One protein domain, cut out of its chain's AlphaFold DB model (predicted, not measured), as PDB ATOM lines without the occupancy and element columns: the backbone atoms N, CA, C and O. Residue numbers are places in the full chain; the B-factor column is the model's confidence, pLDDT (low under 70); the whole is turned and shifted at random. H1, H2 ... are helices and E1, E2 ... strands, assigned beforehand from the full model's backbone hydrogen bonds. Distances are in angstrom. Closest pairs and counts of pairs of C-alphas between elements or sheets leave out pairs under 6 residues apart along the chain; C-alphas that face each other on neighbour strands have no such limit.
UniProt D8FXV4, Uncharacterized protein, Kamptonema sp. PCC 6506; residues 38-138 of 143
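What this domain is: This is residues 38 to 138 of the 143 residues of an uncharacterized protein of Kamptonema sp. PCC 6506 (UniProt D8FXV4). One long helix, H1, sticks out with its residues 39 to 54 from a compact body, like a handle on a small head. The head is a twisted sheet of four strands with a hairpin of two short helices, H2 and H3, packed on it, while the last part of H1, residues 59 to 68, meets the sheet at its edge strand E1. The 101 printed residues have three named helices and then four named strands, in the order H1 H2 H3 E1 E2 E3 E4; the sheet, E1 E2 E3 E4, is antiparallel throughout, and the class is mixed, helices and strands. The whole is loose, with a radius of gyration of the C-alphas of 16.8 A, and spans 59 by 29 by 23 A, the length being made by H1.

How they stand to each other: H1, residues 39 to 68, only grazes, with its residues 59 to 68, the sheet of E1, residues 102 to 105, E2, residues 108 to 112, E3, residues 118 to 123, and E4, residues 129 to 134. The closest C-alphas of H1 and E1 are those of Cys 67 and Cys 102, 4.2 A apart. H2, residues 75 to 84, and H3, residues 91 to 98, form a helical hairpin. They touch, closest at the C-alphas of Val 81 and Ile 94, 6.1 A apart, at a shallow tilt of 23 degrees, opposite ways. H1 is apart from both. H2 only grazes the sheet, with its residues 78 to 84. H3 is on the sheet at a height of 8.6 A, only just over none of the strands, with 2 of its 8 C-alphas falling on E3. The strands form a meander, each the antiparallel neighbour of the one before, and each successive pair is a hairpin. Within hydrogen-bond range are N 102 and O 110 of E1 and E2, 2.8 A, N 109 and O 121 of E2 and E3, 2.9 A, and N 120 and O 133 of E3 and E4, 2.8 A. Each O i to N i+4 pair is within hydrogen-bond range in H1 and H2, and 3 of 4 in H3.

Where its parts are: H1 begins at C-alpha 39 (10.416, 48.331, -34.028), ends at C-alpha 68 (40.360, 17.179, -30.236) and is 43.4 A long. H2 is 14.5 A long and H3 10.7 A. E1 is 9.2 A long, E2 13.7 A, E3 16.3 A and E4 14.6 A; E4 ends at C-alpha 134 (46.843, 22.090, -11.490).

The domain as a whole: The two C-alphas farthest apart are those of Leu 38 and Glu 76, 59.4 A. The printed part has no cut and no long link. Residues 38 to 54 stand free; the body without them spans 36 by 28 by 22 A. Mean pLDDT of the printed part is 71.2, and it is under 70 at residues 38 to 69, 87, 106 and 135 to 138.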
ATOM      1  N   LEU A  38       8.781  48.065 -29.434       52.34
ATOM      2  CA  LEU A  38       8.837  49.027 -30.539       52.34
ATOM      3  C   LEU A  38       9.849  48.565 -31.620       52.34
ATOM      4  O   LEU A  38      10.860  47.938 -31.285       52.34
ATOM      5  N   PRO A  39       9.623  48.874 -32.913       56.25
ATOM      6  CA  PRO A  39      10.416  48.331 -34.028       56.25
ATOM      7  C   PRO A  39      11.935  48.525 -33.885       56.25
ATOM      8  O   PRO A  39      12.724  47.648 -34.238       56.25
ATOM      9  N   GLU A  40      12.353  49.649 -33.306       55.88
ATOM     10  CA  GLU A  40      13.765  49.959 -33.068       55.88
ATOM     11  C   GLU A  40      14.394  49.082 -31.973       55.88
ATOM     12  O   GLU A  40      15.561  48.693 -32.069       55.88
ATOM     13  N   THR A  41      13.632  48.729 -30.934       53.50
ATOM     14  CA  THR A  41      14.074  47.824 -29.863       53.50
ATOM     15  C   THR A  41      14.131  46.379 -30.351       53.50
ATOM     16  O   THR A  41      15.045  45.652 -29.963       53.50
ATOM     17  N   LYS A  42      13.228  45.991 -31.262       52.19
ATOM     18  CA  LYS A  42      13.255  44.706 -31.979       52.19
ATOM     19  C   LYS A  42      14.547  44.528 -32.779       52.19
ATOM     20  O   LYS A  42      15.279  43.573 -32.533       52.19
ATOM     21  N   GLN A  43      14.891  45.486 -33.642       56.62
ATOM     22  CA  GLN A  43      16.132  45.417 -34.424       56.62
ATOM     23  C   GLN A  43      17.389  45.401 -33.547       56.62
ATOM     24  O   GLN A  43      18.351  44.694 -33.847       56.62
ATOM     25  N   ARG A  44      17.406  46.164 -32.445       54.78
ATOM     26  CA  ARG A  44      18.544  46.154 -31.511       54.78
ATOM     27  C   ARG A  44      18.675  44.822 -30.773       54.78
ATOM     28  O   ARG A  44      19.799  44.352 -30.617       54.78
ATOM     29  N   ALA A  45      17.566  44.211 -30.358       56.09
ATOM     30  CA  ALA A  45      17.560  42.904 -29.705       56.09
ATOM     31  C   ALA A  45      17.988  41.783 -30.663       56.09
ATOM     32  O   ALA A  45      18.826  40.964 -30.298       56.09
ATOM     33  N   GLU A  46      17.499  41.788 -31.906       55.22
ATOM     34  CA  GLU A  46      17.909  40.832 -32.945       55.22
ATOM     35  C   GLU A  46      19.396  40.968 -33.278       55.22
ATOM     36  O   GLU A  46      20.119  39.974 -33.320       55.22
ATOM     37  N   LYS A  47      19.893  42.203 -33.436       56.03
ATOM     38  CA  LYS A  47      21.314  42.461 -33.696       56.03
ATOM     39  C   LYS A  47      22.196  42.038 -32.520       56.03
ATOM     40  O   LYS A  47      23.239  41.428 -32.732       56.03
ATOM     41  N   ALA A  48      21.783  42.323 -31.285       53.78
ATOM     42  CA  ALA A  48      22.499  41.887 -30.086       53.78
ATOM     43  C   ALA A  48      22.479  40.357 -29.930       53.78
ATOM     44  O   ALA A  48      23.508  39.766 -29.606       53.78
ATOM     45  N   GLY A  49      21.343  39.717 -30.220       47.91
ATOM     46  CA  GLY A  49      21.190  38.264 -30.220       47.91
ATOM     47  C   GLY A  49      22.056  37.584 -31.279       47.91
ATOM     48  O   GLY A  49      22.724  36.603 -30.973       47.91
ATOM     49  N   ALA A  50      22.128  38.145 -32.490       52.84
ATOM     50  CA  ALA A  50      22.999  37.649 -33.552       52.84
ATOM     51  C   ALA A  50      24.485  37.755 -33.171       52.84
ATOM     52  O   ALA A  50      25.226  36.791 -33.336       52.84
ATOM     53  N   ILE A  51      24.909  38.884 -32.589       51.03
ATOM     54  CA  ILE A  51      26.289  39.073 -32.108       51.03
ATOM     55  C   ILE A  51      26.614  38.098 -30.966       51.03
ATOM     56  O   ILE A  51      27.710  37.542 -30.921       51.03
ATOM     57  N   ALA A  52      25.680  37.874 -30.038       51.78
ATOM     58  CA  ALA A  52      25.862  36.920 -28.948       51.78
ATOM     59  C   ALA A  52      25.951  35.477 -29.468       51.78
ATOM     60  O   ALA A  52      26.855  34.743 -29.073       51.78
ATOM     61  N   ALA A  53      25.071  35.087 -30.393       50.31
ATOM     62  CA  ALA A  53      25.071  33.762 -31.006       50.31
ATOM     63  C   ALA A  53      26.349  33.491 -31.814       50.31
ATOM     64  O   ALA A  53      26.898  32.392 -31.739       50.31
ATOM     65  N   ASP A  54      26.852  34.487 -32.544       45.81
ATOM     66  CA  ASP A  54      28.089  34.379 -33.322       45.81
ATOM     67  C   ASP A  54      29.327  34.222 -32.424       45.81
ATOM     68  O   ASP A  54      30.163  33.337 -32.630       45.81
ATOM     69  N   LYS A  55      29.394  34.998 -31.333       45.94
ATOM     70  CA  LYS A  55      30.433  34.836 -30.307       45.94
ATOM     71  C   LYS A  55      30.369  33.465 -29.632       45.94
ATOM     72  O   LYS A  55      31.407  32.830 -29.471       45.94
ATOM     73  N   ILE A  56      29.173  32.982 -29.286       51.81
ATOM     74  CA  ILE A  56      28.980  31.649 -28.695       51.81
ATOM     75  C   ILE A  56      29.415  30.551 -29.675       51.81
ATOM     76  O   ILE A  56      30.138  29.641 -29.276       51.81
ATOM     77  N   LYS A  57      29.049  30.646 -30.961       46.44
ATOM     78  CA  LYS A  57      29.483  29.693 -31.999       46.44
ATOM     79  C   LYS A  57      30.994  29.679 -32.179       46.44
ATOM     80  O   LYS A  57      31.574  28.604 -32.293       46.44
ATOM     81  N   THR A  58      31.628  30.847 -32.184       52.78
ATOM     82  CA  THR A  58      33.082  30.957 -32.349       52.78
ATOM     83  C   THR A  58      33.810  30.329 -31.166       52.78
ATOM     84  O   THR A  58      34.760  29.573 -31.356       52.78
ATOM     85  N   VAL A  59      33.321  30.566 -29.948       49.09
ATOM     86  CA  VAL A  59      33.865  29.956 -28.731       49.09
ATOM     87  C   VAL A  59      33.661  28.442 -28.752       49.09
ATOM     88  O   VAL A  59      34.630  27.720 -28.557       49.09
ATOM     89  N   LEU A  60      32.463  27.949 -29.086       49.03
ATOM     90  CA  LEU A  60      32.173  26.510 -29.198       49.03
ATOM     91  C   LEU A  60      32.999  25.802 -30.285       49.03
ATOM     92  O   LEU A  60      33.412  24.658 -30.113       49.03
ATOM     93  N   ALA A  61      33.260  26.465 -31.411       48.28
ATOM     94  CA  ALA A  61      34.108  25.916 -32.466       48.28
ATOM     95  C   ALA A  61      35.585  25.865 -32.028       48.28
ATOM     96  O   ALA A  61      36.275  24.872 -32.266       48.28
ATOM     97  N   GLN A  62      36.069  26.905 -31.344       48.94
ATOM     98  CA  GLN A  62      37.431  26.944 -30.803       48.94
ATOM     99  C   GLN A  62      37.632  25.939 -29.663       48.94
ATOM    100  O   GLN A  62      38.687  25.308 -29.601       48.94
ATOM    101  N   THR A  63      36.629  25.741 -28.802       54.81
ATOM    102  CA  THR A  63      36.672  24.719 -27.751       54.81
ATOM    103  C   THR A  63      36.718  23.322 -28.366       54.81
ATOM    104  O   THR A  63      37.630  22.562 -28.055       54.81
ATOM    105  N   ALA A  64      35.842  23.005 -29.326       51.56
ATOM    106  CA  ALA A  64      35.813  21.689 -29.969       51.56
ATOM    107  C   ALA A  64      37.127  21.346 -30.698       51.56
ATOM    108  O   ALA A  64      37.655  20.246 -30.544       51.56
ATOM    109  N   THR A  65      37.703  22.293 -31.444       52.94
ATOM    110  CA  THR A  65      38.935  22.045 -32.216       52.94
ATOM    111  C   THR A  65      40.172  21.946 -31.314       52.94
ATOM    112  O   THR A  65      41.048  21.114 -31.559       52.94
ATOM    113  N   GLY A  66      40.228  22.764 -30.256       58.16
ATOM    114  CA  GLY A  66      41.302  22.742 -29.262       58.16
ATOM    115  C   GLY A  66      41.313  21.460 -28.433       58.16
ATOM    116  O   GLY A  66      42.382  20.921 -28.185       58.16
ATOM    117  N   CYS A  67      40.146  20.919 -28.069       65.69
ATOM    118  CA  CYS A  67      40.056  19.679 -27.291       65.69
ATOM    119  C   CYS A  67      40.424  18.420 -28.095       65.69
ATOM    120  O   CYS A  67      41.017  17.503 -27.536       65.69
ATOM    121  N   ILE A  68      40.096  18.363 -29.392       65.88
ATOM    122  CA  ILE A  68      40.360  17.179 -30.236       65.88
ATOM    123  C   ILE A  68      41.845  17.064 -30.603       65.88
ATOM    124  O   ILE A  68      42.398  15.968 -30.616       65.88
ATOM    125  N   ASN A  69      42.501  18.192 -30.885       66.44
ATOM    126  CA  ASN A  69      43.894  18.222 -31.346       66.44
ATOM    127  C   ASN A  69      44.903  18.522 -30.228       66.44
ATOM    128  O   ASN A  69      46.072  18.800 -30.511       66.44
ATOM    129  N   GLN A  70      44.467  18.502 -28.967       72.06
ATOM    130  CA  GLN A  70      45.348  18.791 -27.848       72.06
ATOM    131  C   GLN A  70      46.411  17.700 -27.713       72.06
ATOM    132  O   GLN A  70      46.115  16.552 -27.383       72.06
ATOM    133  N   LYS A  71      47.672  18.078 -27.934       81.25
ATOM    134  CA  LYS A  71      48.811  17.215 -27.630       81.25
ATOM    135  C   LYS A  71      49.108  17.289 -26.132       81.25
ATOM    136  O   LYS A  71      49.123  18.396 -25.591       81.25
ATOM    137  N   PRO A  72      49.358  16.152 -25.465       83.75
ATOM    138  CA  PRO A  72      49.798  16.175 -24.083       83.75
ATOM    139  C   PRO A  72      51.121  16.934 -23.949       83.75
ATOM    140  O   PRO A  72      52.028  16.713 -24.752       83.75
ATOM    141  N   PHE A  73      51.237  17.811 -22.951       85.50
ATOM    142  CA  PHE A  73      52.486  18.531 -22.675       85.50
ATOM    143  C   PHE A  73      53.357  17.797 -21.650       85.50
ATOM    144  O   PHE A  73      52.847  17.058 -20.804       85.50
ATOM    145  N   THR A  74      54.671  18.002 -21.712       86.81
ATOM    146  CA  THR A  74      55.639  17.364 -20.806       86.81
ATOM    147  C   THR A  74      55.801  18.123 -19.488       86.81
ATOM    148  O   THR A  74      55.360  19.266 -19.332       86.81
ATOM    149  N   VAL A  75      56.464  17.498 -18.513       78.88
ATOM    150  CA  VAL A  75      56.752  18.115 -17.210       78.88
ATOM    151  C   VAL A  75      57.659  19.343 -17.359       78.88
ATOM    152  O   VAL A  75      57.448  20.351 -16.684       78.88
ATOM    153  N   GLU A  76      58.611  19.319 -18.290       84.00
ATOM    154  CA  GLU A  76      59.491  20.459 -18.567       84.00
ATOM    155  C   GLU A  76      58.710  21.640 -19.145       84.00
ATOM    156  O   GLU A  76      58.895  22.782 -18.719       84.00
ATOM    157  N   GLN A  77      57.783  21.374 -20.070       86.38
ATOM    158  CA  GLN A  77      56.913  22.411 -20.624       86.38
ATOM    159  C   GLN A  77      56.003  23.010 -19.546       86.38
ATOM    160  O   GLN A  77      55.760  24.218 -19.535       86.38
ATOM    161  N   TYR A  78      55.539  22.194 -18.596       83.88
ATOM    162  CA  TYR A  78      54.795  22.699 -17.447       83.88
ATOM    163  C   TYR A  78      55.624  23.643 -16.579       83.88
ATOM    164  O   TYR A  78      55.112  24.679 -16.161       83.88
ATOM    165  N   ALA A  79      56.886  23.304 -16.296       82.94
ATOM    166  CA  ALA A  79      57.764  24.164 -15.508       82.94
ATOM    167  C   ALA A  79      57.913  25.547 -16.164       82.94
ATOM    168  O   ALA A  79      57.753  26.560 -15.483       82.94
ATOM    169  N   GLN A  80      58.088  25.589 -17.490       85.56
ATOM    170  CA  GLN A  80      58.149  26.835 -18.262       85.56
ATOM    171  C   GLN A  80      56.838  27.632 -18.186       85.56
ATOM    172  O   GLN A  80      56.846  28.832 -17.918       85.56
ATOM    173  N   VAL A  81      55.688  26.970 -18.358       86.19
ATOM    174  CA  VAL A  81      54.375  27.624 -18.231       86.19
ATOM    175  C   VAL A  81      54.163  28.157 -16.815       86.19
ATOM    176  O   VAL A  81      53.684  29.275 -16.645       86.19
ATOM    177  N   ARG A  82      54.555  27.403 -15.787       82.50
ATOM    178  CA  ARG A  82      54.402  27.801 -14.384       82.50
ATOM    179  C   ARG A  82      55.150  29.091 -14.057       82.50
ATOM    180  O   ARG A  82      54.637  29.895 -13.284       82.50
ATOM    181  N   GLU A  83      56.329  29.302 -14.631       82.44
ATOM    182  CA  GLU A  83      57.075  30.552 -14.456       82.44
ATOM    183  C   GLU A  83      56.402  31.747 -15.130       82.44
ATOM    184  O   GLU A  83      56.537  32.883 -14.651       82.44
ATOM    185  N   LEU A  84      55.660  31.483 -16.210       81.62
ATOM    186  CA  LEU A  84      54.873  32.491 -16.894       81.62
ATOM    187  C   LEU A  84      53.628  32.860 -16.101       81.62
ATOM    188  O   LEU A  84      53.414  34.054 -15.992       81.62
ATOM    189  N   LEU A  85      52.868  31.913 -15.525       81.31
ATOM    190  CA  LEU A  85      51.565  32.108 -14.840       81.31
ATOM    191  C   LEU A  85      51.578  33.179 -13.721       81.31
ATOM    192  O   LEU A  85      51.512  32.898 -12.525       81.31
ATOM    193  N   LYS A  86      51.635  34.438 -14.144       80.06
ATOM    194  CA  LYS A  86      51.722  35.677 -13.379       80.06
ATOM    195  C   LYS A  86      50.704  36.662 -13.960       80.06
ATOM    196  O   LYS A  86      50.309  36.525 -15.124       80.06
ATOM    197  N   PRO A  87      50.273  37.668 -13.184       69.19
ATOM    198  CA  PRO A  87      49.359  38.691 -13.680       69.19
ATOM    199  C   PRO A  87      49.881  39.329 -14.976       69.19
ATOM    200  O   PRO A  87      51.047  39.716 -15.048       69.19
ATOM    201  N   GLY A  88      49.025  39.428 -15.995       70.12
ATOM    202  CA  GLY A  88      49.362  40.038 -17.290       70.12
ATOM    203  C   GLY A  88      49.801  39.072 -18.398       70.12
ATOM    204  O   GLY A  88      49.993  39.515 -19.529       70.12
ATOM    205  N   ILE A  89      49.912  37.766 -18.132       80.19
ATOM    206  CA  ILE A  89      50.123  36.786 -19.208       80.19
ATOM    207  C   ILE A  89      48.880  36.644 -20.074       80.19
ATOM    208  O   ILE A  89      47.777  36.419 -19.576       80.19
ATOM    209  N   ALA A  90      49.100  36.703 -21.386       80.50
ATOM    210  CA  ALA A  90      48.097  36.395 -22.390       80.50
ATOM    211  C   ALA A  90      48.084  34.895 -22.710       80.50
ATOM    212  O   ALA A  90      49.134  34.255 -22.806       80.50
ATOM    213  N   ARG A  91      46.894  34.357 -22.991       80.94
ATOM    214  CA  ARG A  91      46.678  32.964 -23.421       80.94
ATOM    215  C   ARG A  91      47.656  32.498 -24.506       80.94
ATOM    216  O   ARG A  91      48.213  31.411 -24.386       80.94
ATOM    217  N   ALA A  92      47.907  33.330 -25.516       83.00
ATOM    218  CA  ALA A  92      48.790  32.998 -26.637       83.00
ATOM    219  C   ALA A  92      50.220  32.620 -26.205       83.00
ATOM    220  O   ALA A  92      50.873  31.832 -26.880       83.00
ATOM    221  N   GLN A  93      50.705  33.144 -25.075       84.12
ATOM    222  CA  GLN A  93      52.040  32.821 -24.563       84.12
ATOM    223  C   GLN A  93      52.091  31.420 -23.945       84.12
ATOM    224  O   GLN A  93      53.078  30.714 -24.108       84.12
ATOM    225  N   ILE A  94      51.010  30.992 -23.286       85.38
ATOM    226  CA  ILE A  94      50.875  29.618 -22.783       85.38
ATOM    227  C   ILE A  94      50.761  28.658 -23.971       85.38
ATOM    228  O   ILE A  94      51.463  27.650 -24.033       85.38
ATOM    229  N   GLU A  95      49.935  29.007 -24.958       86.94
ATOM    230  CA  GLU A  95      49.730  28.175 -26.146       86.94
ATOM    231  C   GLU A  95      50.975  28.056 -27.032       86.94
ATOM    232  O   GLU A  95      51.136  27.048 -27.717       86.94
ATOM    233  N   ALA A  96      51.894  29.022 -26.983       86.56
ATOM    234  CA  ALA A  96      53.184  28.923 -27.661       86.56
ATOM    235  C   ALA A  96      54.077  27.802 -27.097       86.56
ATOM    236  O   ALA A  96      54.923  27.282 -27.821       86.56
ATOM    237  N   ILE A  97      53.889  27.417 -25.828       86.44
ATOM    238  CA  ILE A  97      54.692  26.380 -25.162       86.44
ATOM    239  C   ILE A  97      53.991  25.024 -25.223       86.44
ATOM    240  O   ILE A  97      54.600  24.030 -25.616       86.44
ATOM    241  N   ILE A  98      52.717  24.979 -24.823       86.44
ATOM    242  CA  ILE A  98      51.964  23.724 -24.636       86.44
ATOM    243  C   ILE A  98      50.864  23.500 -25.678       86.44
ATOM    244  O   ILE A  98      50.079  22.561 -25.564       86.44
ATOM    245  N   GLY A  99      50.810  24.339 -26.713       85.31
ATOM    246  CA  GLY A  99      49.812  24.252 -27.774       85.31
ATOM    247  C   GLY A  99      48.429  24.749 -27.354       85.31
ATOM    248  O   GLY A  99      48.223  25.264 -26.254       85.31
ATOM    249  N   ALA A 100      47.458  24.602 -28.255       84.50
ATOM    250  CA  ALA A 100      46.098  25.087 -28.041       84.50
ATOM    251  C   ALA A 100      45.416  24.417 -26.832       84.50
ATOM    252  O   ALA A 100      45.465  23.195 -26.651       84.50
ATOM    253  N   GLY A 101      44.760  25.238 -26.012       78.38
ATOM    254  CA  GLY A 101      43.970  24.773 -24.876       78.38
ATOM    255  C   GLY A 101      42.596  24.254 -25.283       78.38
ATOM    256  O   GLY A 101      41.961  24.769 -26.203       78.38
ATOM    257  N   CYS A 102      42.096  23.274 -24.539       79.44
ATOM    258  CA  CYS A 102      40.711  22.836 -24.595       79.44
ATOM    259  C   CYS A 102      39.862  23.816 -23.779       79.44
ATOM    260  O   CYS A 102      39.965  23.858 -22.551       79.44
ATOM    261  N   GLY A 103      39.060  24.643 -24.451       74.75
ATOM    262  CA  GLY A 103      38.158  25.566 -23.764       74.75
ATOM    263  C   GLY A 103      37.041  24.805 -23.049       74.75
ATOM    264  O   GLY A 103      36.337  24.014 -23.670       74.75
ATOM    265  N   ILE A 104      36.891  25.036 -21.746       72.44
ATOM    266  CA  ILE A 104      35.822  24.452 -20.920       72.44
ATOM    267  C   ILE A 104      34.728  25.497 -20.677       72.44
ATOM    268  O   ILE A 104      33.542  25.181 -20.696       72.44
ATOM    269  N   GLU A 105      35.131  26.755 -20.492       70.81
ATOM    270  CA  GLU A 105      34.248  27.917 -20.368       70.81
ATOM    271  C   GLU A 105      34.803  29.065 -21.229       70.81
ATOM    272  O   GLU A 105      35.906  28.965 -21.767       70.81
ATOM    273  N   LEU A 106      34.050  30.162 -21.359       69.38
ATOM    274  CA  LEU A 106      34.439  31.348 -22.141       69.38
ATOM    275  C   LEU A 106      35.845  31.868 -21.799       69.38
ATOM    276  O   LEU A 106      36.566  32.333 -22.678       69.38
ATOM    277  N   ASP A 107      36.213  31.782 -20.527       75.25
ATOM    278  CA  ASP A 107      37.436  32.310 -19.937       75.25
ATOM    279  C   ASP A 107      38.318  31.222 -19.300       75.25
ATOM    280  O   ASP A 107      39.373  31.539 -18.751       75.25
ATOM    281  N   LYS A 108      37.926  29.941 -19.381       80.75
ATOM    282  CA  LYS A 108      38.670  28.818 -18.790       80.75
ATOM    283  C   LYS A 108      39.113  27.810 -19.829       80.75
ATOM    284  O   LYS A 108      38.308  27.256 -20.580       80.75
ATOM    285  N   PHE A 109      40.396  27.489 -19.776       84.00
ATOM    286  CA  PHE A 109      41.053  26.568 -20.689       84.00
ATOM    287  C   PHE A 109      41.747  25.468 -19.909       84.00
ATOM    288  O   PHE A 109      42.259  25.695 -18.814       84.00
ATOM    289  N   SER A 110      41.763  24.275 -20.485       85.69
ATOM    290  CA  SER A 110      42.435  23.116 -19.925       85.69
ATOM    291  C   SER A 110      43.473  22.551 -20.870       85.69
ATOM    292  O   SER A 110      43.303  22.557 -22.089       85.69
ATOM    293  N   TRP A 111      44.536  22.029 -20.279       88.19
ATOM    294  CA  TRP A 111      45.555  21.243 -20.940       88.19
ATOM    295  C   TRP A 111      45.797  19.967 -20.157       88.19
ATOM    296  O   TRP A 111      45.745  19.968 -18.927       88.19
ATOM    297  N   THR A 112      46.103  18.889 -20.870       86.69
ATOM    298  CA  THR A 112      46.439  17.595 -20.273       86.69
ATOM    299  C   THR A 112      47.939  17.345 -20.407       86.69
ATOM    300  O   THR A 112      48.493  17.507 -21.489       86.69
ATOM    301  N   ALA A 113      48.603  16.980 -19.316       84.56
ATOM    302  CA  ALA A 113      50.007  16.585 -19.305       84.56
ATOM    303  C   ALA A 113      50.166  15.115 -19.733       84.56
ATOM    304  O   ALA A 113      49.217  14.333 -19.661       84.56
ATOM    305  N   THR A 114      51.376  14.706 -20.116       84.44
ATOM    306  CA  THR A 114      51.705  13.307 -20.467       84.44
ATOM    307  C   THR A 114      51.391  12.309 -19.350       84.44
ATOM    308  O   THR A 114      51.015  11.176 -19.629       84.44
ATOM    309  N   ASN A 115      51.469  12.734 -18.089       79.56
ATOM    310  CA  ASN A 115      51.115  11.923 -16.920       79.56
ATOM    311  C   ASN A 115      49.614  11.954 -16.562       79.56
ATOM    312  O   ASN A 115      49.224  11.523 -15.477       79.56
ATOM    313  N   GLY A 116      48.769  12.515 -17.429       76.69
ATOM    314  CA  GLY A 116      47.321  12.591 -17.243       76.69
ATOM    315  C   GLY A 116      46.840  13.690 -16.290       76.69
ATOM    316  O   GLY A 116      45.627  13.881 -16.169       76.69
ATOM    317  N   LYS A 117      47.736  14.447 -15.638       81.56
ATOM    318  CA  LYS A 117      47.346  15.612 -14.825       81.56
ATOM    319  C   LYS A 117      46.848  16.749 -15.715       81.56
ATOM    320  O   LYS A 117      47.267  16.883 -16.864       81.56
ATOM    321  N   LYS A 118      45.958  17.589 -15.183       83.12
ATOM    322  CA  LYS A 118      45.361  18.700 -15.933       83.12
ATOM    323  C   LYS A 118      45.804  20.048 -15.388       83.12
ATOM    324  O   LYS A 118      45.731  20.290 -14.185       83.12
ATOM    325  N   LEU A 119      46.208  20.931 -16.294       85.38
ATOM    326  CA  LEU A 119      46.354  22.356 -16.039       85.38
ATOM    327  C   LEU A 119      45.075  23.054 -16.487       85.38
ATOM    328  O   LEU A 119      44.721  22.982 -17.656       85.38
ATOM    329  N   ILE A 120      44.403  23.739 -15.574       85.81
ATOM    330  CA  ILE A 120      43.240  24.576 -15.857       85.81
ATOM    331  C   ILE A 120      43.643  26.022 -15.592       85.81
ATOM    332  O   ILE A 120      44.041  26.351 -14.479       85.81
ATOM    333  N   VAL A 121      43.542  26.885 -16.597       85.38
ATOM    334  CA  VAL A 121      43.847  28.317 -16.488       85.38
ATOM    335  C   VAL A 121      42.580  29.114 -16.745       85.38
ATOM    336  O   VAL A 121      41.867  28.854 -17.712       85.38
ATOM    337  N   GLN A 122      42.322  30.089 -15.880       84.31
ATOM    338  CA  GLN A 122      41.267  31.074 -16.034       84.31
ATOM    339  C   GLN A 122      41.874  32.434 -16.370       84.31
ATOM    340  O   GLN A 122      42.859  32.860 -15.754       84.31
ATOM    341  N   PHE A 123      41.254  33.116 -17.321       82.94
ATOM    342  CA  PHE A 123      41.576  34.479 -17.717       82.94
ATOM    343  C   PHE A 123      40.459  35.428 -17.274       82.94
ATOM    344  O   PHE A 123      39.331  35.017 -17.028       82.94
ATOM    345  N   GLU A 124      40.772  36.706 -17.134       81.88
ATOM    346  CA  GLU A 124      39.765  37.752 -17.022       81.88
ATOM    347  C   GLU A 124      39.163  38.064 -18.407       81.88
ATOM    348  O   GLU A 124      39.745  37.716 -19.442       81.88
ATOM    349  N   PRO A 125      38.012  38.758 -18.475       72.50
ATOM    350  CA  PRO A 125      37.396  39.153 -19.744       72.50
ATOM    351  C   PRO A 125      38.279  40.033 -20.640       72.50
ATOM    352  O   PRO A 125      38.045  40.109 -21.844       72.50
ATOM    353  N   ASP A 126      39.274  40.711 -20.061       74.38
ATOM    354  CA  ASP A 126      40.278  41.496 -20.786       74.38
ATOM    355  C   ASP A 126      41.430  40.637 -21.351       74.38
ATOM    356  O   ASP A 126      42.333  41.162 -22.000       74.38
ATOM    357  N   GLY A 127      41.383  39.316 -21.140       70.56
ATOM    358  CA  GLY A 127      42.374  38.346 -21.601       70.56
ATOM    359  C   GLY A 127      43.588  38.195 -20.684       70.56
ATOM    360  O   GLY A 127      44.488  37.418 -21.014       70.56
ATOM    361  N   SER A 128      43.631  38.905 -19.553       77.06
ATOM    362  CA  SER A 128      44.717  38.789 -18.582       77.06
ATOM    363  C   SER A 128      44.593  37.521 -17.738       77.06
ATOM    364  O   SER A 128      43.503  37.020 -17.471       77.06
ATOM    365  N   PHE A 129      45.726  36.961 -17.323       83.12
ATOM    366  CA  PHE A 129      45.747  35.813 -16.423       83.12
ATOM    367  C   PHE A 129      45.072  36.136 -15.073       83.12
ATOM    368  O   PHE A 129      45.457  37.097 -14.404       83.12
ATOM    369  N   LYS A 130      44.120  35.287 -14.656       81.62
ATOM    370  CA  LYS A 130      43.392  35.402 -13.382       81.62
ATOM    371  C   LYS A 130      43.872  34.392 -12.348       81.62
ATOM    372  O   LYS A 130      44.283  34.751 -11.247       81.62
ATOM    373  N   SER A 131      43.779  33.109 -12.683       83.88
ATOM    374  CA  SER A 131      44.094  32.011 -11.770       83.88
ATOM    375  C   SER A 131      44.412  30.736 -12.534       83.88
ATOM    376  O   SER A 131      43.986  30.567 -13.674       83.88
ATOM    377  N   TYR A 132      45.102  29.801 -11.888       86.06
ATOM    378  CA  TYR A 132      45.268  28.451 -12.410       86.06
ATOM    379  C   TYR A 132      45.058  27.413 -11.317       86.06
ATOM    380  O   TYR A 132      45.350  27.648 -10.144       86.06
ATOM    381  N   THR A 133      44.598  26.246 -11.740       82.00
ATOM    382  CA  THR A 133      44.541  25.035 -10.935       82.00
ATOM    383  C   THR A 133      45.301  23.962 -11.685       82.00
ATOM    384  O   THR A 133      45.030  23.700 -12.854       82.00
ATOM    385  N   PHE A 134      46.247  23.325 -11.009       80.06
ATOM    386  CA  PHE A 134      46.843  22.090 -11.490       80.06
ATOM    387  C   PHE A 134      46.297  20.949 -10.642       80.06
ATOM    388  O   PHE A 134      46.329  21.037  -9.411       80.06
ATOM    389  N   ASP A 135      45.716  19.944 -11.291       65.88
ATOM    390  CA  ASP A 135      44.983  18.892 -10.594       65.88
ATOM    391  C   ASP A 135      45.905  18.135  -9.621       65.88
ATOM    392  O   ASP A 135      46.948  17.602 -10.008       65.88
ATOM    393  N   LYS A 136      45.484  18.144  -8.349       46.84
ATOM    394  CA  LYS A 136      46.183  17.729  -7.121       46.84
ATOM    395  C   LYS A 136      47.516  18.439  -6.841       46.84
ATOM    396  O   LYS A 136      48.442  18.472  -7.645       46.84
ATOM    397  N   ARG A 137      47.631  18.954  -5.609       43.69
ATOM    398  CA  ARG A 137      48.867  19.452  -4.979       43.69
ATOM    399  C   ARG A 137      49.879  18.313  -4.798       43.69
ATOM    400  O   ARG A 137      50.185  17.928  -3.682       43.69
ATOM    401  N   GLU A 138      50.387  17.758  -5.880       38.16
ATOM    402  CA  GLU A 138      51.517  16.846  -5.855       38.16
ATOM    403  C   GLU A 138      52.477  17.313  -6.927       38.16
ATOM    404  O   GLU A 138      52.149  17.325  -8.119       38.16
TER     405      GLU A 138